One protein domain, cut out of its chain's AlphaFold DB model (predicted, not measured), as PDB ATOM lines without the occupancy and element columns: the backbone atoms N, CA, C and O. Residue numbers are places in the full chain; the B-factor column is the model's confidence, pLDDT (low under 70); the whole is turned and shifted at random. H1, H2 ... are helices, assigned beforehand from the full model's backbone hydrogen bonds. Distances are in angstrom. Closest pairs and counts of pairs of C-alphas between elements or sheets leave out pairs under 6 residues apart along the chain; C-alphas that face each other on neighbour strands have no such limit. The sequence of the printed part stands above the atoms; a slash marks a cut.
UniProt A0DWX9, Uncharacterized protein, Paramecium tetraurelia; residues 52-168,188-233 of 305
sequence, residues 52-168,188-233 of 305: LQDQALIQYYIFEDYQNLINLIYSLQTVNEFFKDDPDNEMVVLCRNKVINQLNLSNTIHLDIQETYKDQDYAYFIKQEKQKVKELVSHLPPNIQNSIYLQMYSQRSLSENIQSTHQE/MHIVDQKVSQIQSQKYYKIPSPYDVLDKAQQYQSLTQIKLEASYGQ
ATOM      1  N   LEU A  52     -17.623  40.647  33.848       90.50
ATOM      2  CA  LEU A  52     -16.686  41.651  34.364       90.50
ATOM      3  C   LEU A  52     -15.537  41.016  35.159       90.50
ATOM      4  O   LEU A  52     -14.399  41.470  35.071       90.50
ATOM      5  N   GLN A  53     -15.833  39.967  35.925       92.75
ATOM      6  CA  GLN A  53     -14.828  39.219  36.675       92.75
ATOM      7  C   GLN A  53     -13.833  38.524  35.739       92.75
ATOM      8  O   GLN A  53     -12.625  38.680  35.915       92.75
ATOM      9  N   ASP A  54     -14.329  37.816  34.728       94.50
ATOM     10  CA  ASP A  54     -13.500  37.116  33.745       94.50
ATOM     11  C   ASP A  54     -12.633  38.089  32.942       94.50
ATOM     12  O   ASP A  54     -11.433  37.871  32.784       94.50
ATOM     13  N   GLN A  55     -13.200  39.216  32.498       95.94
ATOM     14  CA  GLN A  55     -12.444  40.258  31.795       95.94
ATOM     15  C   GLN A  55     -11.292  40.808  32.643       95.94
ATOM     16  O   GLN A  55     -10.183  40.978  32.133       95.94
ATOM     17  N   ALA A  56     -11.529  41.048  33.936       96.25
ATOM     18  CA  ALA A  56     -10.491  41.524  34.844       96.25
ATOM     19  C   ALA A  56      -9.376  40.482  35.054       96.25
ATOM     20  O   ALA A  56      -8.202  40.850  35.116       96.25
ATOM     21  N   LEU A  57      -9.717  39.190  35.116       96.38
ATOM     22  CA  LEU A  57      -8.732  38.106  35.207       96.38
ATOM     23  C   LEU A  57      -7.910  37.958  33.926       96.38
ATOM     24  O   LEU A  57      -6.688  37.854  34.001       96.38
ATOM     25  N   ILE A  58      -8.557  38.003  32.759       97.25
ATOM     26  CA  ILE A  58      -7.877  37.969  31.456       97.25
ATOM     27  C   ILE A  58      -6.859  39.108  31.370       97.25
ATOM     28  O   ILE A  58      -5.697  38.874  31.038       97.25
ATOM     29  N   GLN A  59      -7.272  40.331  31.715       97.69
ATOM     30  CA  GLN A  59      -6.367  41.479  31.749       97.69
ATOM     31  C   GLN A  59      -5.207  41.240  32.717       97.69
ATOM     32  O   GLN A  59      -4.051  41.397  32.329       97.69
ATOM     33  N   TYR A  60      -5.490  40.810  33.948       97.25
ATOM     34  CA  TYR A  60      -4.451  40.528  34.934       97.25
ATOM     35  C   TYR A  60      -3.393  39.556  34.409       97.25
ATOM     36  O   TYR A  60      -2.209  39.888  34.436       97.25
ATOM     37  N   TYR A  61      -3.800  38.395  33.894       97.31
ATOM     38  CA  TYR A  61      -2.849  37.397  33.413       97.31
ATOM     39  C   TYR A  61      -2.049  37.890  32.205       97.31
ATOM     40  O   TYR A  61      -0.840  37.688  32.175       97.31
ATOM     41  N   ILE A  62      -2.680  38.592  31.258       97.75
ATOM     42  CA  ILE A  62      -1.995  39.133  30.073       97.75
ATOM     43  C   ILE A  62      -0.950  40.195  30.458       97.75
ATOM     44  O   ILE A  62       0.181  40.161  29.967       97.75
ATOM     45  N   PHE A  63      -1.309  41.151  31.321       97.75
ATOM     46  CA  PHE A  63      -0.424  42.274  31.653       97.75
ATOM     47  C   PHE A  63       0.618  41.928  32.723       97.75
ATOM     48  O   PHE A  63       1.737  42.437  32.642       97.75
ATOM     49  N   GLU A  64       0.307  41.056  33.687       95.81
ATOM     50  CA  GLU A  64       1.297  40.592  34.671       95.81
ATOM     51  C   GLU A  64       2.348  39.691  33.997       95.81
ATOM     52  O   GLU A  64       3.538  39.832  34.276       95.81
ATOM     53  N   ASP A  65       1.943  38.825  33.059       97.19
ATOM     54  CA  ASP A  65       2.860  38.014  32.243       97.19
ATOM     55  C   ASP A  65       3.822  38.891  31.425       97.19
ATOM     56  O   ASP A  65       5.046  38.743  31.516       97.19
ATOM     57  N   TYR A  66       3.277  39.886  30.718       97.50
ATOM     58  CA  TYR A  66       4.074  40.884  30.007       97.50
ATOM     59  C   TYR A  66       5.064  41.606  30.937       97.50
ATOM     60  O   TYR A  66       6.259  41.665  30.639       97.50
ATOM     61  N   GLN A  67       4.601  42.119  32.084       97.06
ATOM     62  CA  GLN A  67       5.464  42.812  33.044       97.06
ATOM     63  C   GLN A  67       6.603  41.912  33.544       97.06
ATOM     64  O   GLN A  67       7.745  42.367  33.643       97.06
ATOM     65  N   ASN A  68       6.309  40.647  33.850       96.62
ATOM     66  CA  ASN A  68       7.304  39.687  34.326       96.62
ATOM     67  C   ASN A  68       8.397  39.453  33.283       96.62
ATOM     68  O   ASN A  68       9.582  39.475  33.627       96.62
ATOM     69  N   LEU A  69       8.026  39.310  32.007       97.56
ATOM     70  CA  LEU A  69       8.999  39.186  30.926       97.56
ATOM     71  C   LEU A  69       9.897  40.427  30.822       97.56
ATOM     72  O   LEU A  69      11.120  40.287  30.764       97.56
ATOM     73  N   ILE A  70       9.319  41.633  30.841       97.50
ATOM     74  CA  ILE A  70      10.101  42.878  30.763       97.50
ATOM     75  C   ILE A  70      11.086  42.981  31.931       97.50
ATOM     76  O   ILE A  70      12.269  43.252  31.712       97.50
ATOM     77  N   ASN A  71      10.638  42.694  33.156       97.00
ATOM     78  CA  ASN A  71      11.500  42.700  34.340       97.00
ATOM     79  C   ASN A  71      12.705  41.761  34.173       97.00
ATOM     80  O   ASN A  71      13.835  42.114  34.529       97.00
ATOM     81  N   LEU A  72      12.484  40.567  33.615       97.00
ATOM     82  CA  LEU A  72      13.545  39.586  33.387       97.00
ATOM     83  C   LEU A  72      14.510  40.013  32.277       97.00
ATOM     84  O   LEU A  72      15.711  39.809  32.431       97.00
ATOM     85  N   ILE A  73      14.029  40.653  31.207       96.56
ATOM     86  CA  ILE A  73      14.894  41.174  30.134       96.56
ATOM     87  C   ILE A  73      15.826  42.268  30.671       96.56
ATOM     88  O   ILE A  73      17.032  42.215  30.428       96.56
ATOM     89  N   TYR A  74      15.300  43.212  31.455       95.94
ATOM     90  CA  TYR A  74      16.108  44.251  32.109       95.94
ATOM     91  C   TYR A  74      17.126  43.656  33.097       95.94
ATOM     92  O   TYR A  74      18.285  44.080  33.159       95.94
ATOM     93  N   SER A  75      16.717  42.626  33.842       95.50
ATOM     94  CA  SER A  75      17.613  41.906  34.752       95.50
ATOM     95  C   SER A  75      18.734  41.190  33.988       95.50
ATOM     96  O   SER A  75      19.896  41.285  34.376       95.50
ATOM     97  N   LEU A  76      18.417  40.525  32.873       95.94
ATOM     98  CA  LEU A  76      19.400  39.846  32.027       95.94
ATOM     99  C   LEU A  76      20.391  40.831  31.398       95.94
ATOM    100  O   LEU A  76      21.584  40.553  31.400       95.94
ATOM    101  N   GLN A  77      19.937  41.992  30.914       95.06
ATOM    102  CA  GLN A  77      20.846  43.029  30.403       95.06
ATOM    103  C   GLN A  77      21.858  43.475  31.461       95.06
ATOM    104  O   GLN A  77      23.041  43.612  31.168       95.06
ATOM    105  N   THR A  78      21.398  43.642  32.700       96.00
ATOM    106  CA  THR A  78      22.252  44.029  33.830       96.00
ATOM    107  C   THR A  78      23.297  42.954  34.138       96.00
ATOM    108  O   THR A  78      24.469  43.262  34.327       96.00
ATOM    109  N   VAL A  79      22.895  41.679  34.131       96.62
ATOM    110  CA  VAL A  79      23.813  40.546  34.332       96.62
ATOM    111  C   VAL A  79      24.819  40.429  33.184       96.62
ATOM    112  O   VAL A  79      26.002  40.235  33.444       96.62
ATOM    113  N   ASN A  80      24.375  40.597  31.937       95.44
ATOM    114  CA  ASN A  80      25.255  40.570  30.767       95.44
ATOM    115  C   ASN A  80      26.303  41.686  30.812       95.44
ATOM    116  O   ASN A  80      27.449  41.432  30.475       95.44
ATOM    117  N   GLU A  81      25.939  42.900  31.234       95.31
ATOM    118  CA  GLU A  81      26.914  43.990  31.373       95.31
ATOM    119  C   GLU A  81      27.911  43.705  32.506       95.31
ATOM    120  O   GLU A  81      29.110  43.934  32.349       95.31
ATOM    121  N   PHE A  82      27.436  43.164  33.634       95.94
ATOM    122  CA  PHE A  82      28.294  42.828  34.772       95.94
ATOM    123  C   PHE A  82      29.322  41.735  34.431       95.94
ATOM    124  O   PHE A  82      30.469  41.817  34.866       95.94
ATOM    125  N   PHE A  83      28.928  40.734  33.638       95.75
ATOM    126  CA  PHE A  83      29.781  39.627  33.185       95.75
ATOM    127  C   PHE A  83      30.133  39.728  31.695       95.75
ATOM    128  O   PHE A  83      30.249  38.716  31.012       95.75
ATOM    129  N   LYS A  84      30.306  40.940  31.160       95.25
ATOM    130  CA  LYS A  84      30.538  41.133  29.717       95.25
ATOM    131  C   LYS A  84      31.776  40.418  29.172       95.25
ATOM    132  O   LYS A  84      31.789  40.037  28.006       95.25
ATOM    133  N   ASP A  85      32.780  40.213  30.023       94.50
ATOM    134  CA  ASP A  85      34.023  39.513  29.688       94.50
ATOM    135  C   ASP A  85      33.927  37.985  29.897       94.50
ATOM    136  O   ASP A  85      34.852  37.258  29.545       94.50
ATOM    137  N   ASP A  86      32.816  37.493  30.460       93.19
ATOM    138  CA  ASP A  86      32.538  36.076  30.739       93.19
ATOM    139  C   ASP A  86      31.069  35.734  30.391       93.19
ATOM    140  O   ASP A  86      30.226  35.545  31.274       93.19
ATOM    141  N   PRO A  87      30.708  35.693  29.093       91.56
ATOM    142  CA  PRO A  87      29.325  35.484  28.652       91.56
ATOM    143  C   PRO A  87      28.772  34.083  28.953       91.56
ATOM    144  O   PRO A  87      27.556  33.891  28.856       91.56
ATOM    145  N   ASP A  88      29.646  33.135  29.305       91.00
ATOM    146  CA  ASP A  88      29.309  31.759  29.685       91.00
ATOM    147  C   ASP A  88      29.249  31.580  31.210       91.00
ATOM    148  O   ASP A  88      29.056  30.465  31.703       91.00
ATOM    149  N   ASN A  89      29.368  32.674  31.975       92.56
ATOM    150  CA  ASN A  89      29.222  32.645  33.421       92.56
ATOM    151  C   ASN A  89      27.899  31.977  33.823       92.56
ATOM    152  O   ASN A  89      26.836  32.307  33.286       92.56
ATOM    153  N   GLU A  90      27.933  31.106  34.834       90.81
ATOM    154  CA  GLU A  90      26.740  30.401  35.325       90.81
ATOM    155  C   GLU A  90      25.576  31.358  35.622       90.81
ATOM    156  O   GLU A  90      24.420  31.037  35.359       90.81
ATOM    157  N   MET A  91      25.852  32.567  36.120       91.44
ATOM    158  CA  MET A  91      24.801  33.542  36.411       91.44
ATOM    159  C   MET A  91      24.141  34.101  35.140       91.44
ATOM    160  O   MET A  91      22.929  34.345  35.136       91.44
ATOM    161  N   VAL A  92      24.908  34.278  34.058       94.81
ATOM    162  CA  VAL A  92      24.393  34.688  32.742       94.81
ATOM    163  C   VAL A  92      23.476  33.599  32.192       94.81
ATOM    164  O   VAL A  92      22.317  33.881  31.873       94.81
ATOM    165  N   VAL A  93      23.952  32.349  32.174       94.19
ATOM    166  CA  VAL A  93      23.176  31.180  31.725       94.19
ATOM    167  C   VAL A  93      21.895  31.030  32.556       94.19
ATOM    168  O   VAL A  93      20.806  30.836  32.014       94.19
ATOM    169  N   LEU A  94      21.975  31.218  33.879       92.69
ATOM    170  CA  LEU A  94      20.819  31.125  34.778       92.69
ATOM    171  C   LEU A  94      19.771  32.186  34.436       92.69
ATOM    172  O   LEU A  94      18.570  31.906  34.445       92.69
ATOM    173  N   CYS A  95      20.205  33.412  34.149       94.94
ATOM    174  CA  CYS A  95      19.298  34.487  33.765       94.94
ATOM    175  C   CYS A  95      18.668  34.264  32.389       94.94
ATOM    176  O   CYS A  95      17.467  34.503  32.255       94.94
ATOM    177  N   ARG A  96      19.411  33.751  31.400       95.88
ATOM    178  CA  ARG A  96      18.826  33.351  30.106       95.88
ATOM    179  C   ARG A  96      17.767  32.269  30.299       95.88
ATOM    180  O   ARG A  96      16.634  32.447  29.857       95.88
ATOM    181  N   ASN A  97      18.074  31.234  31.081       95.19
ATOM    182  CA  ASN A  97      17.121  30.179  31.431       95.19
ATOM    183  C   ASN A  97      15.870  30.703  32.146       95.19
ATOM    184  O   ASN A  97      14.778  30.181  31.930       95.19
ATOM    185  N   LYS A  98      15.982  31.743  32.980       95.25
ATOM    186  CA  LYS A  98      14.803  32.390  33.583       95.25
ATOM    187  C   LYS A  98      13.924  33.070  32.539       95.25
ATOM    188  O   LYS A  98      12.708  32.925  32.613       95.25
ATOM    189  N   VAL A  99      14.514  33.772  31.570       97.25
ATOM    190  CA  VAL A  99      13.750  34.387  30.473       97.25
ATOM    191  C   VAL A  99      13.086  33.310  29.610       97.25
ATOM    192  O   VAL A  99      11.898  33.418  29.325       97.25
ATOM    193  N   ILE A 100      13.806  32.241  29.257       96.38
ATOM    194  CA  ILE A 100      13.262  31.115  28.478       96.38
ATOM    195  C   ILE A 100      12.100  30.444  29.223       96.38
ATOM    196  O   ILE A 100      11.034  30.230  28.648       96.38
ATOM    197  N   ASN A 101      12.261  30.179  30.522       95.56
ATOM    198  CA  ASN A 101      11.181  29.648  31.352       95.56
ATOM    199  C   ASN A 101       9.968  30.582  31.397       95.56
ATOM    200  O   ASN A 101       8.842  30.097  31.308       95.56
ATOM    201  N   GLN A 102      10.178  31.900  31.489       96.69
ATOM    202  CA  GLN A 102       9.074  32.854  31.404       96.69
ATOM    203  C   GLN A 102       8.376  32.765  30.049       96.69
ATOM    204  O   GLN A 102       7.160  32.712  30.034       96.69
ATOM    205  N   LEU A 103       9.099  32.669  28.929       96.50
ATOM    206  CA  LEU A 103       8.482  32.521  27.604       96.50
ATOM    207  C   LEU A 103       7.656  31.232  27.477       96.50
ATOM    208  O   LEU A 103       6.568  31.250  26.900       96.50
ATOM    209  N   ASN A 104       8.146  30.123  28.035       95.62
ATOM    210  CA  ASN A 104       7.404  28.861  28.089       95.62
ATOM    211  C   ASN A 104       6.123  28.998  28.930       95.62
ATOM    212  O   ASN A 104       5.053  28.523  28.534       95.62
ATOM    213  N   LEU A 105       6.221  29.686  30.070       95.38
ATOM    214  CA  LEU A 105       5.082  29.982  30.934       95.38
ATOM    215  C   LEU A 105       4.079  30.906  30.235       95.38
ATOM    216  O   LEU A 105       2.897  30.584  30.205       95.38
ATOM    217  N   SER A 106       4.541  31.986  29.607       96.81
ATOM    218  CA  SER A 106       3.725  32.899  28.806       96.81
ATOM    219  C   SER A 106       2.939  32.139  27.741       96.81
ATOM    220  O   SER A 106       1.728  32.288  27.624       96.81
ATOM    221  N   ASN A 107       3.601  31.267  26.977       95.31
ATOM    222  CA  ASN A 107       2.924  30.458  25.966       95.31
ATOM    223  C   ASN A 107       1.785  29.614  26.563       95.31
ATOM    224  O   ASN A 107       0.704  29.555  25.988       95.31
ATOM    225  N   THR A 108       2.017  29.018  27.736       95.25
ATOM    226  CA  THR A 108       1.015  28.215  28.453       95.25
ATOM    227  C   THR A 108      -0.138  29.078  28.962       95.25
ATOM    228  O   THR A 108      -1.287  28.770  28.679       95.25
ATOM    229  N   ILE A 109       0.151  30.207  29.621       95.50
ATOM    230  CA  ILE A 109      -0.862  31.145  30.133       95.50
ATOM    231  C   ILE A 109      -1.789  31.606  29.007       95.50
ATOM    232  O   ILE A 109      -3.010  31.552  29.137       95.50
ATOM    233  N   HIS A 110      -1.224  32.070  27.891       96.56
ATOM    234  CA  HIS A 110      -2.035  32.612  26.803       96.56
ATOM    235  C   HIS A 110      -2.808  31.524  26.049       96.56
ATOM    236  O   HIS A 110      -3.912  31.805  25.581       96.56
ATOM    237  N   LEU A 111      -2.267  30.304  25.956       95.19
ATOM    238  CA  LEU A 111      -2.989  29.151  25.414       95.19
ATOM    239  C   LEU A 111      -4.168  28.768  26.319       95.19
ATOM    240  O   LEU A 111      -5.290  28.647  25.835       95.19
ATOM    241  N   ASP A 112      -3.939  28.664  27.628       95.38
ATOM    242  CA  ASP A 112      -4.972  28.326  28.611       95.38
ATOM    243  C   ASP A 112      -6.096  29.369  28.625       95.38
ATOM    244  O   ASP A 112      -7.271  29.008  28.685       95.38
ATOM    245  N   ILE A 113      -5.769  30.660  28.498       95.00
ATOM    246  CA  ILE A 113      -6.767  31.733  28.361       95.00
ATOM    247  C   ILE A 113      -7.621  31.528  27.100       95.00
ATOM    248  O   ILE A 113      -8.846  31.634  27.173       95.00
ATOM    249  N   GLN A 114      -7.007  31.222  25.953       93.56
ATOM    250  CA  GLN A 114      -7.746  30.986  24.703       93.56
ATOM    251  C   GLN A 114      -8.635  29.739  24.775       93.56
ATOM    252  O   GLN A 114      -9.765  29.764  24.289       93.56
ATOM    253  N   GLU A 115      -8.151  28.670  25.402       92.94
ATOM    254  CA  GLU A 115      -8.913  27.429  25.566       92.94
ATOM    255  C   GLU A 115     -10.015  27.545  26.625       92.94
ATOM    256  O   GLU A 115     -11.064  26.916  26.490       92.94
ATOM    257  N   THR A 116      -9.822  28.359  27.662       93.69
ATOM    258  CA  THR A 116     -10.833  28.570  28.709       93.69
ATOM    259  C   THR A 116     -11.986  29.434  28.200       93.69
ATOM    260  O   THR A 116     -13.150  29.133  28.464       93.69
ATOM    261  N   TYR A 117     -11.686  30.486  27.435       92.88
ATOM    262  CA  TYR A 117     -12.658  31.498  27.022       92.88
ATOM    263  C   TYR A 117     -12.957  31.434  25.517       92.88
ATOM    264  O   TYR A 117     -12.564  32.311  24.744       92.88
ATOM    265  N   LYS A 118     -13.671  30.380  25.101       88.44
ATOM    266  CA  LYS A 118     -13.955  30.084  23.681       88.44
ATOM    267  C   LYS A 118     -15.069  30.931  23.061       88.44
ATOM    268  O   LYS A 118     -15.190  30.962  21.837       88.44
ATOM    269  N   ASP A 119     -15.898  31.589  23.872       91.81
ATOM    270  CA  ASP A 119     -16.991  32.421  23.366       91.81
ATOM    271  C   ASP A 119     -16.468  33.592  22.526       91.81
ATOM    272  O   ASP A 119     -15.446  34.208  22.837       91.81
ATOM    273  N   GLN A 120     -17.208  33.937  21.470       91.56
ATOM    274  CA  GLN A 120     -16.792  34.941  20.488       91.56
ATOM    275  C   GLN A 120     -16.494  36.312  21.120       91.56
ATOM    276  O   GLN A 120     -15.539  36.982  20.719       91.56
ATOM    277  N   ASP A 121     -17.272  36.711  22.129       92.75
ATOM    278  CA  ASP A 121     -17.082  37.976  22.844       92.75
ATOM    279  C   ASP A 121     -15.745  38.007  23.598       92.75
ATOM    280  O   ASP A 121     -15.020  39.006  23.545       92.75
ATOM    281  N   TYR A 122     -15.381  36.907  24.264       95.06
ATOM    282  CA  TYR A 122     -14.098  36.809  24.954       95.06
ATOM    283  C   TYR A 122     -12.936  36.658  23.984       95.06
ATOM    284  O   TYR A 122     -11.906  37.293  24.188       95.06
ATOM    285  N   ALA A 123     -13.095  35.898  22.899       93.56
ATOM    286  CA  ALA A 123     -12.067  35.786  21.868       93.56
ATOM    287  C   ALA A 123     -11.718  37.163  21.273       93.56
ATOM    288  O   ALA A 123     -10.541  37.510  21.133       93.56
ATOM    289  N   TYR A 124     -12.736  37.990  20.995       95.38
ATOM    290  CA  TYR A 124     -12.535  39.375  20.569       95.38
ATOM    291  C   TYR A 124     -11.849  40.212  21.655       95.38
ATOM    292  O   TYR A 124     -10.888  40.927  21.364       95.38
ATOM    293  N   PHE A 125     -12.295  40.102  22.908       96.44
ATOM    294  CA  PHE A 125     -11.699  40.819  24.035       96.44
ATOM    295  C   PHE A 125     -10.215  40.462  24.242       96.44
ATOM    296  O   PHE A 125      -9.374  41.355  24.296       96.44
ATOM    297  N   ILE A 126      -9.865  39.173  24.258       96.94
ATOM    298  CA  ILE A 126      -8.485  38.677  24.384       96.94
ATOM    299  C   ILE A 126      -7.609  39.229  23.257       96.94
ATOM    300  O   ILE A 126      -6.490  39.680  23.507       96.94
ATOM    301  N   LYS A 127      -8.116  39.243  22.017       96.00
ATOM    302  CA  LYS A 127      -7.408  39.836  20.875       96.00
ATOM    303  C   LYS A 127      -7.104  41.321  21.103       96.00
ATOM    304  O   LYS A 127      -5.987  41.751  20.818       96.00
ATOM    305  N   GLN A 128      -8.056  42.085  21.640       96.81
ATOM    306  CA  GLN A 128      -7.851  43.500  21.967       96.81
ATOM    307  C   GLN A 128      -6.810  43.688  23.076       96.81
ATOM    308  O   GLN A 128      -5.915  44.520  22.938       96.81
ATOM    309  N   GLU A 129      -6.861  42.896  24.148       97.38
ATOM    310  CA  GLU A 129      -5.874  42.998  25.233       97.38
ATOM    311  C   GLU A 129      -4.458  42.610  24.764       97.38
ATOM    312  O   GLU A 129      -3.497  43.324  25.055       97.38
ATOM    313  N   LYS A 130      -4.315  41.564  23.939       97.12
ATOM    314  CA  LYS A 130      -3.031  41.221  23.294       97.12
ATOM    315  C   LYS A 130      -2.518  42.348  22.394       97.12
ATOM    316  O   LYS A 130      -1.313  42.600  22.355       97.12
ATOM    317  N   GLN A 131      -3.407  43.034  21.673       96.06
ATOM    318  CA  GLN A 131      -3.034  44.169  20.828       96.06
ATOM    319  C   GLN A 131      -2.517  45.350  21.657       96.06
ATOM    320  O   GLN A 131      -1.481  45.916  21.315       96.06
ATOM    321  N   LYS A 132      -3.150  45.653  22.797       96.31
ATOM    322  CA  LYS A 132      -2.643  46.667  23.736       96.31
ATOM    323  C   LYS A 132      -1.241  46.331  24.236       96.31
ATOM    324  O   LYS A 132      -0.399  47.216  24.315       96.31
ATOM    325  N   VAL A 133      -0.944  45.060  24.526       96.88
ATOM    326  CA  VAL A 133       0.427  44.660  24.897       96.88
ATOM    327  C   VAL A 133       1.416  44.936  23.762       96.88
ATOM    328  O   VAL A 133       2.495  45.465  24.018       96.88
ATOM    329  N   LYS A 134       1.059  44.648  22.503       95.00
ATOM    330  CA  LYS A 134       1.918  44.973  21.345       95.00
ATOM    331  C   LYS A 134       2.179  46.477  21.227       95.00
ATOM    332  O   LYS A 134       3.297  46.875  20.911       95.00
ATOM    333  N   GLU A 135       1.182  47.304  21.524       92.81
ATOM    334  CA  GLU A 135       1.339  48.761  21.593       92.81
ATOM    335  C   GLU A 135       2.243  49.179  22.758       92.81
ATOM    336  O   GLU A 135       3.103  50.037  22.586       92.81
ATOM    337  N   LEU A 136       2.136  48.556  23.935       93.00
ATOM    338  CA  LEU A 136       3.068  48.821  25.039       93.00
ATOM    339  C   LEU A 136       4.516  48.490  24.645       93.00
ATOM    340  O   LEU A 136       5.419  49.272  24.938       93.00
ATOM    341  N   VAL A 137       4.732  47.384  23.927       91.19
ATOM    342  CA  VAL A 137       6.060  46.983  23.430       91.19
ATOM    343  C   VAL A 137       6.660  48.038  22.497       91.19
ATOM    344  O   VAL A 137       7.863  48.287  22.569       91.19
ATOM    345  N   SER A 138       5.857  48.704  21.659       88.62
ATOM    346  CA  SER A 138       6.370  49.740  20.750       88.62
ATOM    347  C   SER A 138       6.819  51.028  21.449       88.62
ATOM    348  O   SER A 138       7.458  51.858  20.813       88.62
ATOM    349  N   HIS A 139       6.493  51.204  22.733       89.31
ATOM    350  CA  HIS A 139       6.939  52.343  23.547       89.31
ATOM    351  C   HIS A 139       8.213  52.044  24.350       89.31
ATOM    352  O   HIS A 139       8.716  52.920  25.056       89.31
ATOM    353  N   LEU A 140       8.735  50.817  24.279       89.38
ATOM    354  CA  LEU A 140       9.966  50.445  24.968       89.38
ATOM    355  C   LEU A 140      11.202  50.994  24.235       89.38
ATOM    356  O   LEU A 140      11.174  51.167  23.015       89.38
ATOM    357  N   PRO A 141      12.322  51.217  24.948       88.75
ATOM    358  CA  PRO A 141      13.590  51.584  24.323       88.75
ATOM    359  C   PRO A 141      14.008  50.592  23.218       88.75
ATOM    360  O   PRO A 141      13.825  49.385  23.402       88.75
ATOM    361  N   PRO A 142      14.632  51.040  22.108       88.19
ATOM    362  CA  PRO A 142      14.944  50.170  20.965       88.19
ATOM    363  C   PRO A 142      15.780  48.930  21.306       88.19
ATOM    364  O   PRO A 142      15.574  47.864  20.732       88.19
ATOM    365  N   ASN A 143      16.710  49.033  22.257       84.12
ATOM    366  CA  ASN A 143      17.529  47.902  22.712       84.12
ATOM    367  C   ASN A 143      16.708  46.825  23.446       84.12
ATOM    368  O   ASN A 143      17.097  45.659  23.457       84.12
ATOM    369  N   ILE A 144      15.588  47.208  24.060       88.00
ATOM    370  CA  ILE A 144      14.631  46.284  24.673       88.00
ATOM    371  C   ILE A 144      13.679  45.764  23.606       88.00
ATOM    372  O   ILE A 144      13.543  44.555  23.455       88.00
ATOM    373  N   GLN A 145      13.066  46.661  22.834       86.44
ATOM    374  CA  GLN A 145      12.096  46.329  21.789       86.44
ATOM    375  C   GLN A 145      12.647  45.301  20.787       86.44
ATOM    376  O   GLN A 145      11.940  44.374  20.396       86.44
ATOM    377  N   ASN A 146      13.925  45.433  20.417       87.06
ATOM    378  CA  ASN A 146      14.607  44.539  19.479       87.06
ATOM    379  C   ASN A 146      15.220  43.295  20.142       87.06
ATOM    380  O   ASN A 146      15.929  42.537  19.481       87.06
ATOM    381  N   SER A 147      14.966  43.064  21.433       91.56
ATOM    382  CA  SER A 147      15.375  41.839  22.116       91.56
ATOM    383  C   SER A 147      14.739  40.624  21.448       91.56
ATOM    384  O   SER A 147      13.520  40.572  21.261       91.56
ATOM    385  N   ILE A 148      15.553  39.606  21.160       93.38
ATOM    386  CA  ILE A 148      15.080  38.334  20.600       93.38
ATOM    387  C   ILE A 148      13.959  37.724  21.454       93.38
ATOM    388  O   ILE A 148      12.986  37.199  20.921       93.38
ATOM    389  N   TYR A 149      14.022  37.883  22.777       94.94
ATOM    390  CA  TYR A 149      13.013  37.357  23.692       94.94
ATOM    391  C   TYR A 149      11.656  38.057  23.544       94.94
ATOM    392  O   TYR A 149      10.618  37.401  23.610       94.94
ATOM    393  N   LEU A 150      11.637  39.369  23.278       94.00
ATOM    394  CA  LEU A 150      10.389  40.099  23.027       94.00
ATOM    395  C   LEU A 150       9.782  39.765  21.665       94.00
ATOM    396  O   LEU A 150       8.557  39.679  21.536       94.00
ATOM    397  N   GLN A 151      10.627  39.522  20.664       93.00
ATOM    398  CA  GLN A 151      10.178  39.023  19.365       93.00
ATOM    399  C   GLN A 151       9.537  37.637  19.511       93.00
ATOM    400  O   GLN A 151       8.428  37.419  19.020       93.00
ATOM    401  N   MET A 152      10.178  36.732  20.258       94.25
ATOM    402  CA  MET A 152       9.633  35.403  20.552       94.25
ATOM    403  C   MET A 152       8.301  35.481  21.299       94.25
ATOM    404  O   MET A 152       7.351  34.814  20.898       94.25
ATOM    405  N   TYR A 153       8.201  36.316  22.335       95.69
ATOM    406  CA  TYR A 153       6.950  36.537  23.069       95.69
ATOM    407  C   TYR A 153       5.825  37.032  22.153       95.69
ATOM    408  O   TYR A 153       4.718  36.492  22.152       95.69
ATOM    409  N   SER A 154       6.129  38.011  21.299       94.00
ATOM    410  CA  SER A 154       5.160  38.574  20.354       94.00
ATOM    411  C   SER A 154       4.653  37.540  19.346       94.00
ATOM    412  O   SER A 154       3.472  37.549  18.997       94.00
ATOM    413  N   GLN A 155       5.532  36.647  18.885       92.25
ATOM    414  CA  GLN A 155       5.205  35.611  17.903       92.25
ATOM    415  C   GLN A 155       4.488  34.403  18.510       92.25
ATOM    416  O   GLN A 155       3.646  33.806  17.843       92.25
ATOM    417  N   ARG A 156       4.838  34.018  19.741       91.44
ATOM    418  CA  ARG A 156       4.370  32.768  20.357       91.44
ATOM    419  C   ARG A 156       3.190  32.976  21.293       91.44
ATOM    420  O   ARG A 156       2.247  32.203  21.240       91.44
ATOM    421  N   SER A 157       3.218  34.030  22.105       94.25
ATOM    422  CA  SER A 157       2.226  34.267  23.163       94.25
ATOM    423  C   SER A 157       1.171  35.299  22.755       94.25
ATOM    424  O   SER A 157       0.001  35.170  23.102       94.25
ATOM    425  N   LEU A 158       1.544  36.314  21.964       94.62
ATOM    426  CA  LEU A 158       0.612  37.365  21.519       94.62
ATOM    427  C   LEU A 158       0.008  37.119  20.126       94.62
ATOM    428  O   LEU A 158      -0.690  37.990  19.585       94.62
ATOM    429  N   SER A 159       0.279  35.966  19.516       91.44
ATOM    430  CA  SER A 159      -0.361  35.559  18.266       91.44
ATOM    431  C   SER A 159      -1.821  35.154  18.498       91.44
ATOM    432  O   SER A 159      -2.259  34.882  19.622       91.44
ATOM    433  N   GLU A 160      -2.604  35.160  17.417       87.44
ATOM    434  CA  GLU A 160      -3.972  34.627  17.436       87.44
ATOM    435  C   GLU A 160      -3.957  33.098  17.518       87.44
ATOM    436  O   GLU A 160      -4.737  32.526  18.268       87.44
ATOM    437  N   ASN A 161      -3.018  32.463  16.810       87.69
ATOM    438  CA  ASN A 161      -2.824  31.019  16.801       87.69
ATOM    439  C   ASN A 161      -1.601  30.662  17.649       87.69
ATOM    440  O   ASN A 161      -0.467  30.712  17.162       87.69
ATOM    441  N   ILE A 162      -1.839  30.316  18.913       89.56
ATOM    442  CA  ILE A 162      -0.793  29.856  19.827       89.56
ATOM    443  C   ILE A 162      -0.623  28.353  19.663       89.56
ATOM    444  O   ILE A 162      -1.583  27.589  19.728       89.56
ATOM    445  N   GLN A 163       0.616  27.920  19.457       85.88
ATOM    446  CA  GLN A 163       0.970  26.507  19.480       85.88
ATOM    447  C   GLN A 163       1.613  26.177  20.819       85.88
ATOM    448  O   GLN A 163       2.399  26.967  21.342       85.88
ATOM    449  N   SER A 164       1.328  24.992  21.358       82.38
ATOM    450  CA  SER A 164       2.074  24.482  22.505       82.38
ATOM    451  C   SER A 164       3.522  24.247  22.076       82.38
ATOM    452  O   SER A 164       3.829  23.294  21.363       82.38
ATOM    453  N   THR A 165       4.401  25.177  22.441       77.56
ATOM    454  CA  THR A 165       5.830  25.099  22.155       77.56
ATOM    455  C   THR A 165       6.588  25.251  23.457       77.56
ATOM    456  O   THR A 165       6.276  26.115  24.275       77.56
ATOM    457  N   HIS A 166       7.588  24.396  23.644       84.31
ATOM    458  CA  HIS A 166       8.492  24.456  24.779       84.31
ATOM    459  C   HIS A 166       9.906  24.664  24.253       84.31
ATOM    460  O   HIS A 166      10.366  23.936  23.376       84.31
ATOM    461  N   GLN A 167      10.572  25.699  24.747       88.44
ATOM    462  CA  GLN A 167      11.985  25.935  24.499       88.44
ATOM    463  C   GLN A 167      12.807  25.184  25.535       88.44
ATOM    464  O   GLN A 167      12.522  25.265  26.731       88.44
ATOM    465  N   GLU A 168      13.833  24.483  25.067       91.62
ATOM    466  CA  GLU A 168      14.785  23.814  25.941       91.62
ATOM    467  C   GLU A 168      15.635  24.834  26.704       91.62
ATOM    468  O   GLU A 168      15.995  25.890  26.183       91.62
ATOM    469  N   MET A 188       3.132  31.693  45.762       85.88
ATOM    470  CA  MET A 188       1.843  31.180  45.278       85.88
ATOM    471  C   MET A 188       0.676  31.775  46.069       85.88
ATOM    472  O   MET A 188      -0.254  32.312  45.476       85.88
ATOM    473  N   HIS A 189       0.784  31.813  47.400       86.69
ATOM    474  CA  HIS A 189      -0.269  32.389  48.236       86.69
ATOM    475  C   HIS A 189      -0.531  33.877  47.942       86.69
ATOM    476  O   HIS A 189      -1.672  34.331  47.983       86.69
ATOM    477  N   ILE A 190       0.513  34.648  47.615       87.69
ATOM    478  CA  ILE A 190       0.366  36.061  47.224       87.69
ATOM    479  C   ILE A 190      -0.400  36.181  45.900       87.69
ATOM    480  O   ILE A 190      -1.231  37.080  45.753       87.69
ATOM    481  N   VAL A 191      -0.141  35.287  44.942       87.06
ATOM    482  CA  VAL A 191      -0.876  35.249  43.668       87.06
ATOM    483  C   VAL A 191      -2.343  34.896  43.911       87.06
ATOM    484  O   VAL A 191      -3.214  35.617  43.427       87.06
ATOM    485  N   ASP A 192      -2.633  33.887  44.736       89.31
ATOM    486  CA  ASP A 192      -4.010  33.493  45.072       89.31
ATOM    487  C   ASP A 192      -4.800  34.644  45.711       89.31
ATOM    488  O   ASP A 192      -5.967  34.890  45.380       89.31
ATOM    489  N   GLN A 193      -4.153  35.399  46.605       91.12
ATOM    490  CA  GLN A 193      -4.748  36.588  47.212       91.12
ATOM    491  C   GLN A 193      -5.046  37.673  46.172       91.12
ATOM    492  O   GLN A 193      -6.138  38.242  46.193       91.12
ATOM    493  N   LYS A 194      -4.115  37.948  45.247       89.31
ATOM    494  CA  LYS A 194      -4.335  38.914  44.157       89.31
ATOM    495  C   LYS A 194      -5.498  38.493  43.261       89.31
ATOM    496  O   LYS A 194      -6.368  39.314  42.978       89.31
ATOM    497  N   VAL A 195      -5.552  37.222  42.864       92.19
ATOM    498  CA  VAL A 195      -6.642  36.673  42.043       92.19
ATOM    499  C   VAL A 195      -7.980  36.843  42.763       92.19
ATOM    500  O   VAL A 195      -8.911  37.411  42.196       92.19
ATOM    501  N   SER A 196      -8.052  36.462  44.040       92.12
ATOM    502  CA  SER A 196      -9.267  36.612  44.855       92.12
ATOM    503  C   SER A 196      -9.713  38.077  44.964       92.12
ATOM    504  O   SER A 196     -10.903  38.391  44.872       92.12
ATOM    505  N   GLN A 197      -8.763  39.004  45.123       92.38
ATOM    506  CA  GLN A 197      -9.046  40.441  45.158       92.38
ATOM    507  C   GLN A 197      -9.609  40.935  43.825       92.38
ATOM    508  O   GLN A 197     -10.651  41.591  43.825       92.38
ATOM    509  N   ILE A 198      -8.984  40.579  42.703       92.06
ATOM    510  CA  ILE A 198      -9.435  40.971  41.360       92.06
ATOM    511  C   ILE A 198     -10.832  40.418  41.080       92.06
ATOM    512  O   ILE A 198     -11.690  41.152  40.598       92.06
ATOM    513  N   GLN A 199     -11.098  39.168  41.463       88.56
ATOM    514  CA  GLN A 199     -12.426  38.567  41.335       88.56
ATOM    515  C   GLN A 199     -13.483  39.337  42.130       88.56
ATOM    516  O   GLN A 199     -14.564  39.631  41.618       88.56
ATOM    517  N   SER A 200     -13.156  39.729  43.365       89.44
ATOM    518  CA  SER A 200     -14.072  40.499  44.213       89.44
ATOM    519  C   SER A 200     -14.316  41.926  43.699       89.44
ATOM    520  O   SER A 200     -15.443  42.420  43.764       89.44
ATOM    521  N   GLN A 201     -13.278  42.578  43.163       91.12
ATOM    522  CA  GLN A 201     -13.329  43.955  42.659       91.12
ATOM    523  C   GLN A 201     -13.884  44.040  41.234       91.12
ATOM    524  O   GLN A 201     -14.421  45.082  40.859       91.12
ATOM    525  N   LYS A 202     -13.778  42.950  40.461       90.94
ATOM    526  CA  LYS A 202     -14.192  42.844  39.050       90.94
ATOM    527  C   LYS A 202     -13.516  43.893  38.170       90.94
ATOM    528  O   LYS A 202     -14.104  44.411  37.223       90.94
ATOM    529  N   TYR A 203     -12.294  44.255  38.544       91.50
ATOM    530  CA  TYR A 203     -11.520  45.306  37.912       91.50
ATOM    531  C   TYR A 203     -10.031  45.014  38.059       91.50
ATOM    532  O   TYR A 203      -9.566  44.625  39.131       91.50
ATOM    533  N   TYR A 204      -9.289  45.253  36.982       94.31
ATOM    534  CA  TYR A 204      -7.836  45.265  36.976       94.31
ATOM    535  C   TYR A 204      -7.352  46.555  36.311       94.31
ATOM    536  O   TYR A 204      -7.831  46.948  35.245       94.31
ATOM    537  N   LYS A 205      -6.395  47.234  36.949       92.12
ATOM    538  CA  LYS A 205      -5.786  48.439  36.386       92.12
ATOM    539  C   LYS A 205      -4.687  48.029  35.410       92.12
ATOM    540  O   LYS A 205      -3.611  47.615  35.836       92.12
ATOM    541  N   ILE A 206      -4.948  48.211  34.119       92.50
ATOM    542  CA  ILE A 206      -3.937  48.045  33.070       92.50
ATOM    543  C   ILE A 206      -2.778  49.024  33.338       92.50
ATOM    544  O   ILE A 206      -3.038  50.222  33.509       92.50
ATOM    545  N   PRO A 207      -1.521  48.551  33.401       92.44
ATOM    546  CA  PRO A 207      -0.377  49.423  33.628       92.44
ATOM    547  C   PRO A 207      -0.132  50.329  32.414       92.44
ATOM    548  O   PRO A 207      -0.268  49.909  31.263       92.44
ATOM    549  N   SER A 208       0.248  51.580  32.668       92.94
ATOM    550  CA  SER A 208       0.713  52.486  31.614       92.94
ATOM    551  C   SER A 208       2.129  52.108  31.146       92.94
ATOM    552  O   SER A 208       2.853  51.435  31.885       92.94
ATOM    553  N   PRO A 209       2.589  52.576  29.967       90.62
ATOM    554  CA  PRO A 209       3.978  52.380  29.544       90.62
ATOM    555  C   PRO A 209       5.002  52.835  30.597       90.62
ATOM    556  O   PRO A 209       6.013  52.168  30.808       90.62
ATOM    557  N   TYR A 210       4.717  53.937  31.298       91.88
ATOM    558  CA  TYR A 210       5.573  54.451  32.368       91.88
ATOM    559  C   TYR A 210       5.600  53.523  33.584       91.88
ATOM    560  O   TYR A 210       6.682  53.252  34.094       91.88
ATOM    561  N   ASP A 211       4.449  52.984  34.001       93.94
ATOM    562  CA  ASP A 211       4.382  52.021  35.114       93.94
ATOM    563  C   ASP A 211       5.208  50.762  34.807       93.94
ATOM    564  O   ASP A 211       5.871  50.209  35.686       93.94
ATOM    565  N   VAL A 212       5.178  50.316  33.546       93.88
ATOM    566  CA  VAL A 212       5.926  49.139  33.094       93.88
ATOM    567  C   VAL A 212       7.427  49.377  33.171       93.88
ATOM    568  O   VAL A 212       8.159  48.534  33.702       93.88
ATOM    569  N   LEU A 213       7.874  50.522  32.652       93.00
ATOM    570  CA  LEU A 213       9.282  50.906  32.638       93.00
ATOM    571  C   LEU A 213       9.821  51.156  34.045       93.00
ATOM    572  O   LEU A 213      10.905  50.669  34.358       93.00
ATOM    573  N   ASP A 214       9.067  51.852  34.896       94.69
ATOM    574  CA  ASP A 214       9.474  52.128  36.275       94.69
ATOM    575  C   ASP A 214       9.693  50.821  37.051       94.69
ATOM    576  O   ASP A 214      10.766  50.592  37.611       94.69
ATOM    577  N   LYS A 215       8.741  49.879  36.977       95.12
ATOM    578  CA  LYS A 215       8.905  48.550  37.588       95.12
ATOM    579  C   LYS A 215      10.113  47.794  37.033       95.12
ATOM    580  O   LYS A 215      10.866  47.201  37.806       95.12
ATOM    581  N   ALA A 216      10.326  47.823  35.722       95.06
ATOM    582  CA  ALA A 216      11.459  47.143  35.100       95.06
ATOM    583  C   ALA A 216      12.808  47.724  35.554       95.06
ATOM    584  O   ALA A 216      13.738  46.974  35.868       95.06
ATOM    585  N   GLN A 217      12.892  49.050  35.667       94.44
ATOM    586  CA  GLN A 217      14.066  49.759  36.179       94.44
ATOM    587  C   GLN A 217      14.323  49.431  37.651       94.44
ATOM    588  O   GLN A 217      15.464  49.155  38.022       94.44
ATOM    589  N   GLN A 218      13.277  49.355  38.480       94.88
ATOM    590  CA  GLN A 218      13.408  48.897  39.867       94.88
ATOM    591  C   GLN A 218      13.987  47.473  39.941       94.88
ATOM    592  O   GLN A 218      14.887  47.208  40.743       94.88
ATOM    593  N   TYR A 219      13.523  46.555  39.084       93.44
ATOM    594  CA  TYR A 219      14.069  45.193  38.993       93.44
ATOM    595  C   TYR A 219      15.533  45.173  38.546       93.44
ATOM    596  O   TYR A 219      16.338  44.422  39.110       93.44
ATOM    597  N   GLN A 220      15.898  46.017  37.583       94.56
ATOM    598  CA  GLN A 220      17.286  46.206  37.164       94.56
ATOM    599  C   GLN A 220      18.158  46.704  38.324       94.56
ATOM    600  O   GLN A 220      19.181  46.082  38.617       94.56
ATOM    601  N   SER A 221      17.744  47.747  39.049       96.06
ATOM    602  CA  SER A 221      18.499  48.258  40.203       96.06
ATOM    603  C   SER A 221      18.664  47.203  41.299       96.06
ATOM    604  O   SER A 221      19.754  47.028  41.840       96.06
ATOM    605  N   LEU A 222      17.608  46.444  41.605       95.38
ATOM    606  CA  LEU A 222      17.678  45.348  42.575       95.38
ATOM    607  C   LEU A 222      18.619  44.228  42.122       95.38
ATOM    608  O   LEU A 222      19.305  43.628  42.953       95.38
ATOM    609  N   THR A 223      18.646  43.934  40.823       95.81
ATOM    610  CA  THR A 223      19.563  42.952  40.238       95.81
ATOM    611  C   THR A 223      21.005  43.420  40.380       95.81
ATOM    612  O   THR A 223      21.823  42.664  40.903       95.81
ATOM    613  N   GLN A 224      21.291  44.677  40.031       96.06
ATOM    614  CA  GLN A 224      22.617  45.279  40.185       96.06
ATOM    615  C   GLN A 224      23.117  45.188  41.633       96.06
ATOM    616  O   GLN A 224      24.201  44.666  41.883       96.06
ATOM    617  N   ILE A 225      22.287  45.588  42.602       95.06
ATOM    618  CA  ILE A 225      22.627  45.523  44.034       95.06
ATOM    619  C   ILE A 225      22.973  44.087  44.462       95.06
ATOM    620  O   ILE A 225      23.926  43.863  45.209       95.06
ATOM    621  N   LYS A 226      22.207  43.090  43.998       93.56
ATOM    622  CA  LYS A 226      22.457  41.676  44.330       93.56
ATOM    623  C   LYS A 226      23.747  41.151  43.703       93.56
ATOM    624  O   LYS A 226      24.444  40.370  44.354       93.56
ATOM    625  N   LEU A 227      24.055  41.565  42.475       94.19
ATOM    626  CA  LEU A 227      25.299  41.206  41.795       94.19
ATOM    627  C   LEU A 227      26.504  41.775  42.535       94.19
ATOM    628  O   LEU A 227      27.401  41.023  42.905       94.19
ATOM    629  N   GLU A 228      26.489  43.069  42.844       93.50
ATOM    630  CA  GLU A 228      27.569  43.733  43.578       93.50
ATOM    631  C   GLU A 228      27.789  43.110  44.959       93.50
ATOM    632  O   GLU A 228      28.926  42.826  45.337       93.50
ATOM    633  N   ALA A 229      26.712  42.809  45.687       91.88
ATOM    634  CA  ALA A 229      26.807  42.161  46.993       91.88
ATOM    635  C   ALA A 229      27.405  40.742  46.927       91.88
ATOM    636  O   ALA A 229      28.056  40.311  47.878       91.88
ATOM    637  N   SER A 230      27.187  40.016  45.826       89.44
ATOM    638  CA  SER A 230      27.584  38.603  45.695       89.44
ATOM    639  C   SER A 230      28.929  38.415  44.980       89.44
ATOM    640  O   SER A 230      29.658  37.465  45.270       89.44
ATOM    641  N   TYR A 231      29.271  39.320  44.060       87.50
ATOM    642  CA  TYR A 231      30.417  39.205  43.149       87.50
ATOM    643  C   TYR A 231      31.337  40.434  43.161       87.50
ATOM    644  O   TYR A 231      32.491  40.324  42.747       87.50
ATOM    645  N   GLY A 232      30.891  41.582  43.682       76.56
ATOM    646  CA  GLY A 232      31.641  42.845  43.630       76.56
ATOM    647  C   GLY A 232      32.992  42.809  44.350       76.56
ATOM    648  O   GLY A 232      33.940  43.448  43.906       76.56
ATOM    649  N   GLN A 233      33.137  41.999  45.406       64.75
ATOM    650  CA  GLN A 233      34.428  41.832  46.089       64.75
ATOM    651  C   GLN A 233      35.410  40.915  45.340       64.75
ATOM    652  O   GLN A 233      36.617  41.057  45.520       64.75
TER     653      GLN A 233
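This is residues 52 to 168 and 188 to 233 of the 305 residues of an uncharacterized protein of Paramecium tetraurelia (UniProt A0DWX9). One long helix, H1, runs through the middle along the length of an elongated body; H2 folds back beside it as a helical hairpin, and H3 packs on the first part of H1, with short H5 beside H2. On the side of H1 away from H3 and H5, H7 crosses it obliquely and H6 packs on its beginning, residues 188 to 193 of H6 sticking out. The printed part has 163 residues with seven named helices, H1 to H7 in order along the chain, and no named strand; the class is all helix. The whole is compact, with a radius of gyration of the C-alphas of 16.8 A, and spans 55 by 31 by 29 A.

H1, residues 52 to 82, begins at C-alpha 52 at (-16.686, 41.651, 34.364) and is 45.0 A long from first to last C-alpha. H2, residues 90 to 116, is 38.2 A long, and H3, residues 120 to 138, is 27.5 A long. H4 has residues 142 to 145 and H5 residues 148 to 156, where C-alpha 156 is at (4.370, 32.768, 20.357). H6, residues 188 to 201, is 20.0 A long. H7, residues 209 to 231, is 32.5 A long and ends at C-alpha 231 at (30.417, 39.205, 43.149).

H1 is the hub, touching H2, H3, H6 and H7. H1, H2 and H3 form an up-and-down bundle, each running against the one before it in the chain. H1 and H2, a helical hairpin, stand at a shallow tilt of 15 degrees, with the closest C-alphas, those of Leu 76 and Cys 95, 5.6 A apart. H1 touches H3 with residues 55 to 66 alone, the same way at a shallow tilt of 26 degrees; the closest C-alphas, of Gln 59 and Glu 129, are 6.7 A apart. H2 touches H5 with residues 99 to 107 alone, and the closest C-alphas, of Asn 107 and Arg 156, are 6.2 A apart. H4 is close to but not clearly touching H1, with the closest C-alphas, of Ile 73 and Ile 144, 7.5 A apart. H6 touches H1 at a steep tilt of 39 degrees, opposite ways; the closest C-alphas, of Gln 53 and Gln 199, are 5.3 A apart. H7 touches H1 at a steep tilt of 41 degrees, the same way; the closest C-alphas, of Asn 71 and Ala 216, are 4.5 A apart. H2 and H7 are apart. In H1, H2, H3, H5, H6 and H7 every O i to N i+4 pair is within hydrogen-bond range; H4 is too short for such a pair.

The two C-alphas farthest apart, of Gln 120 and Gln 233, are 57.7 A apart. Residues 169 to 187 are not printed, and C-alphas 168 and 188 are 24.4 A apart across this cut. Residues 157 to 168 hold no named element. Of the links that are printed whole, none is long. The mean pLDDT of the printed part is 93.0, and residue 233 alone is under 70.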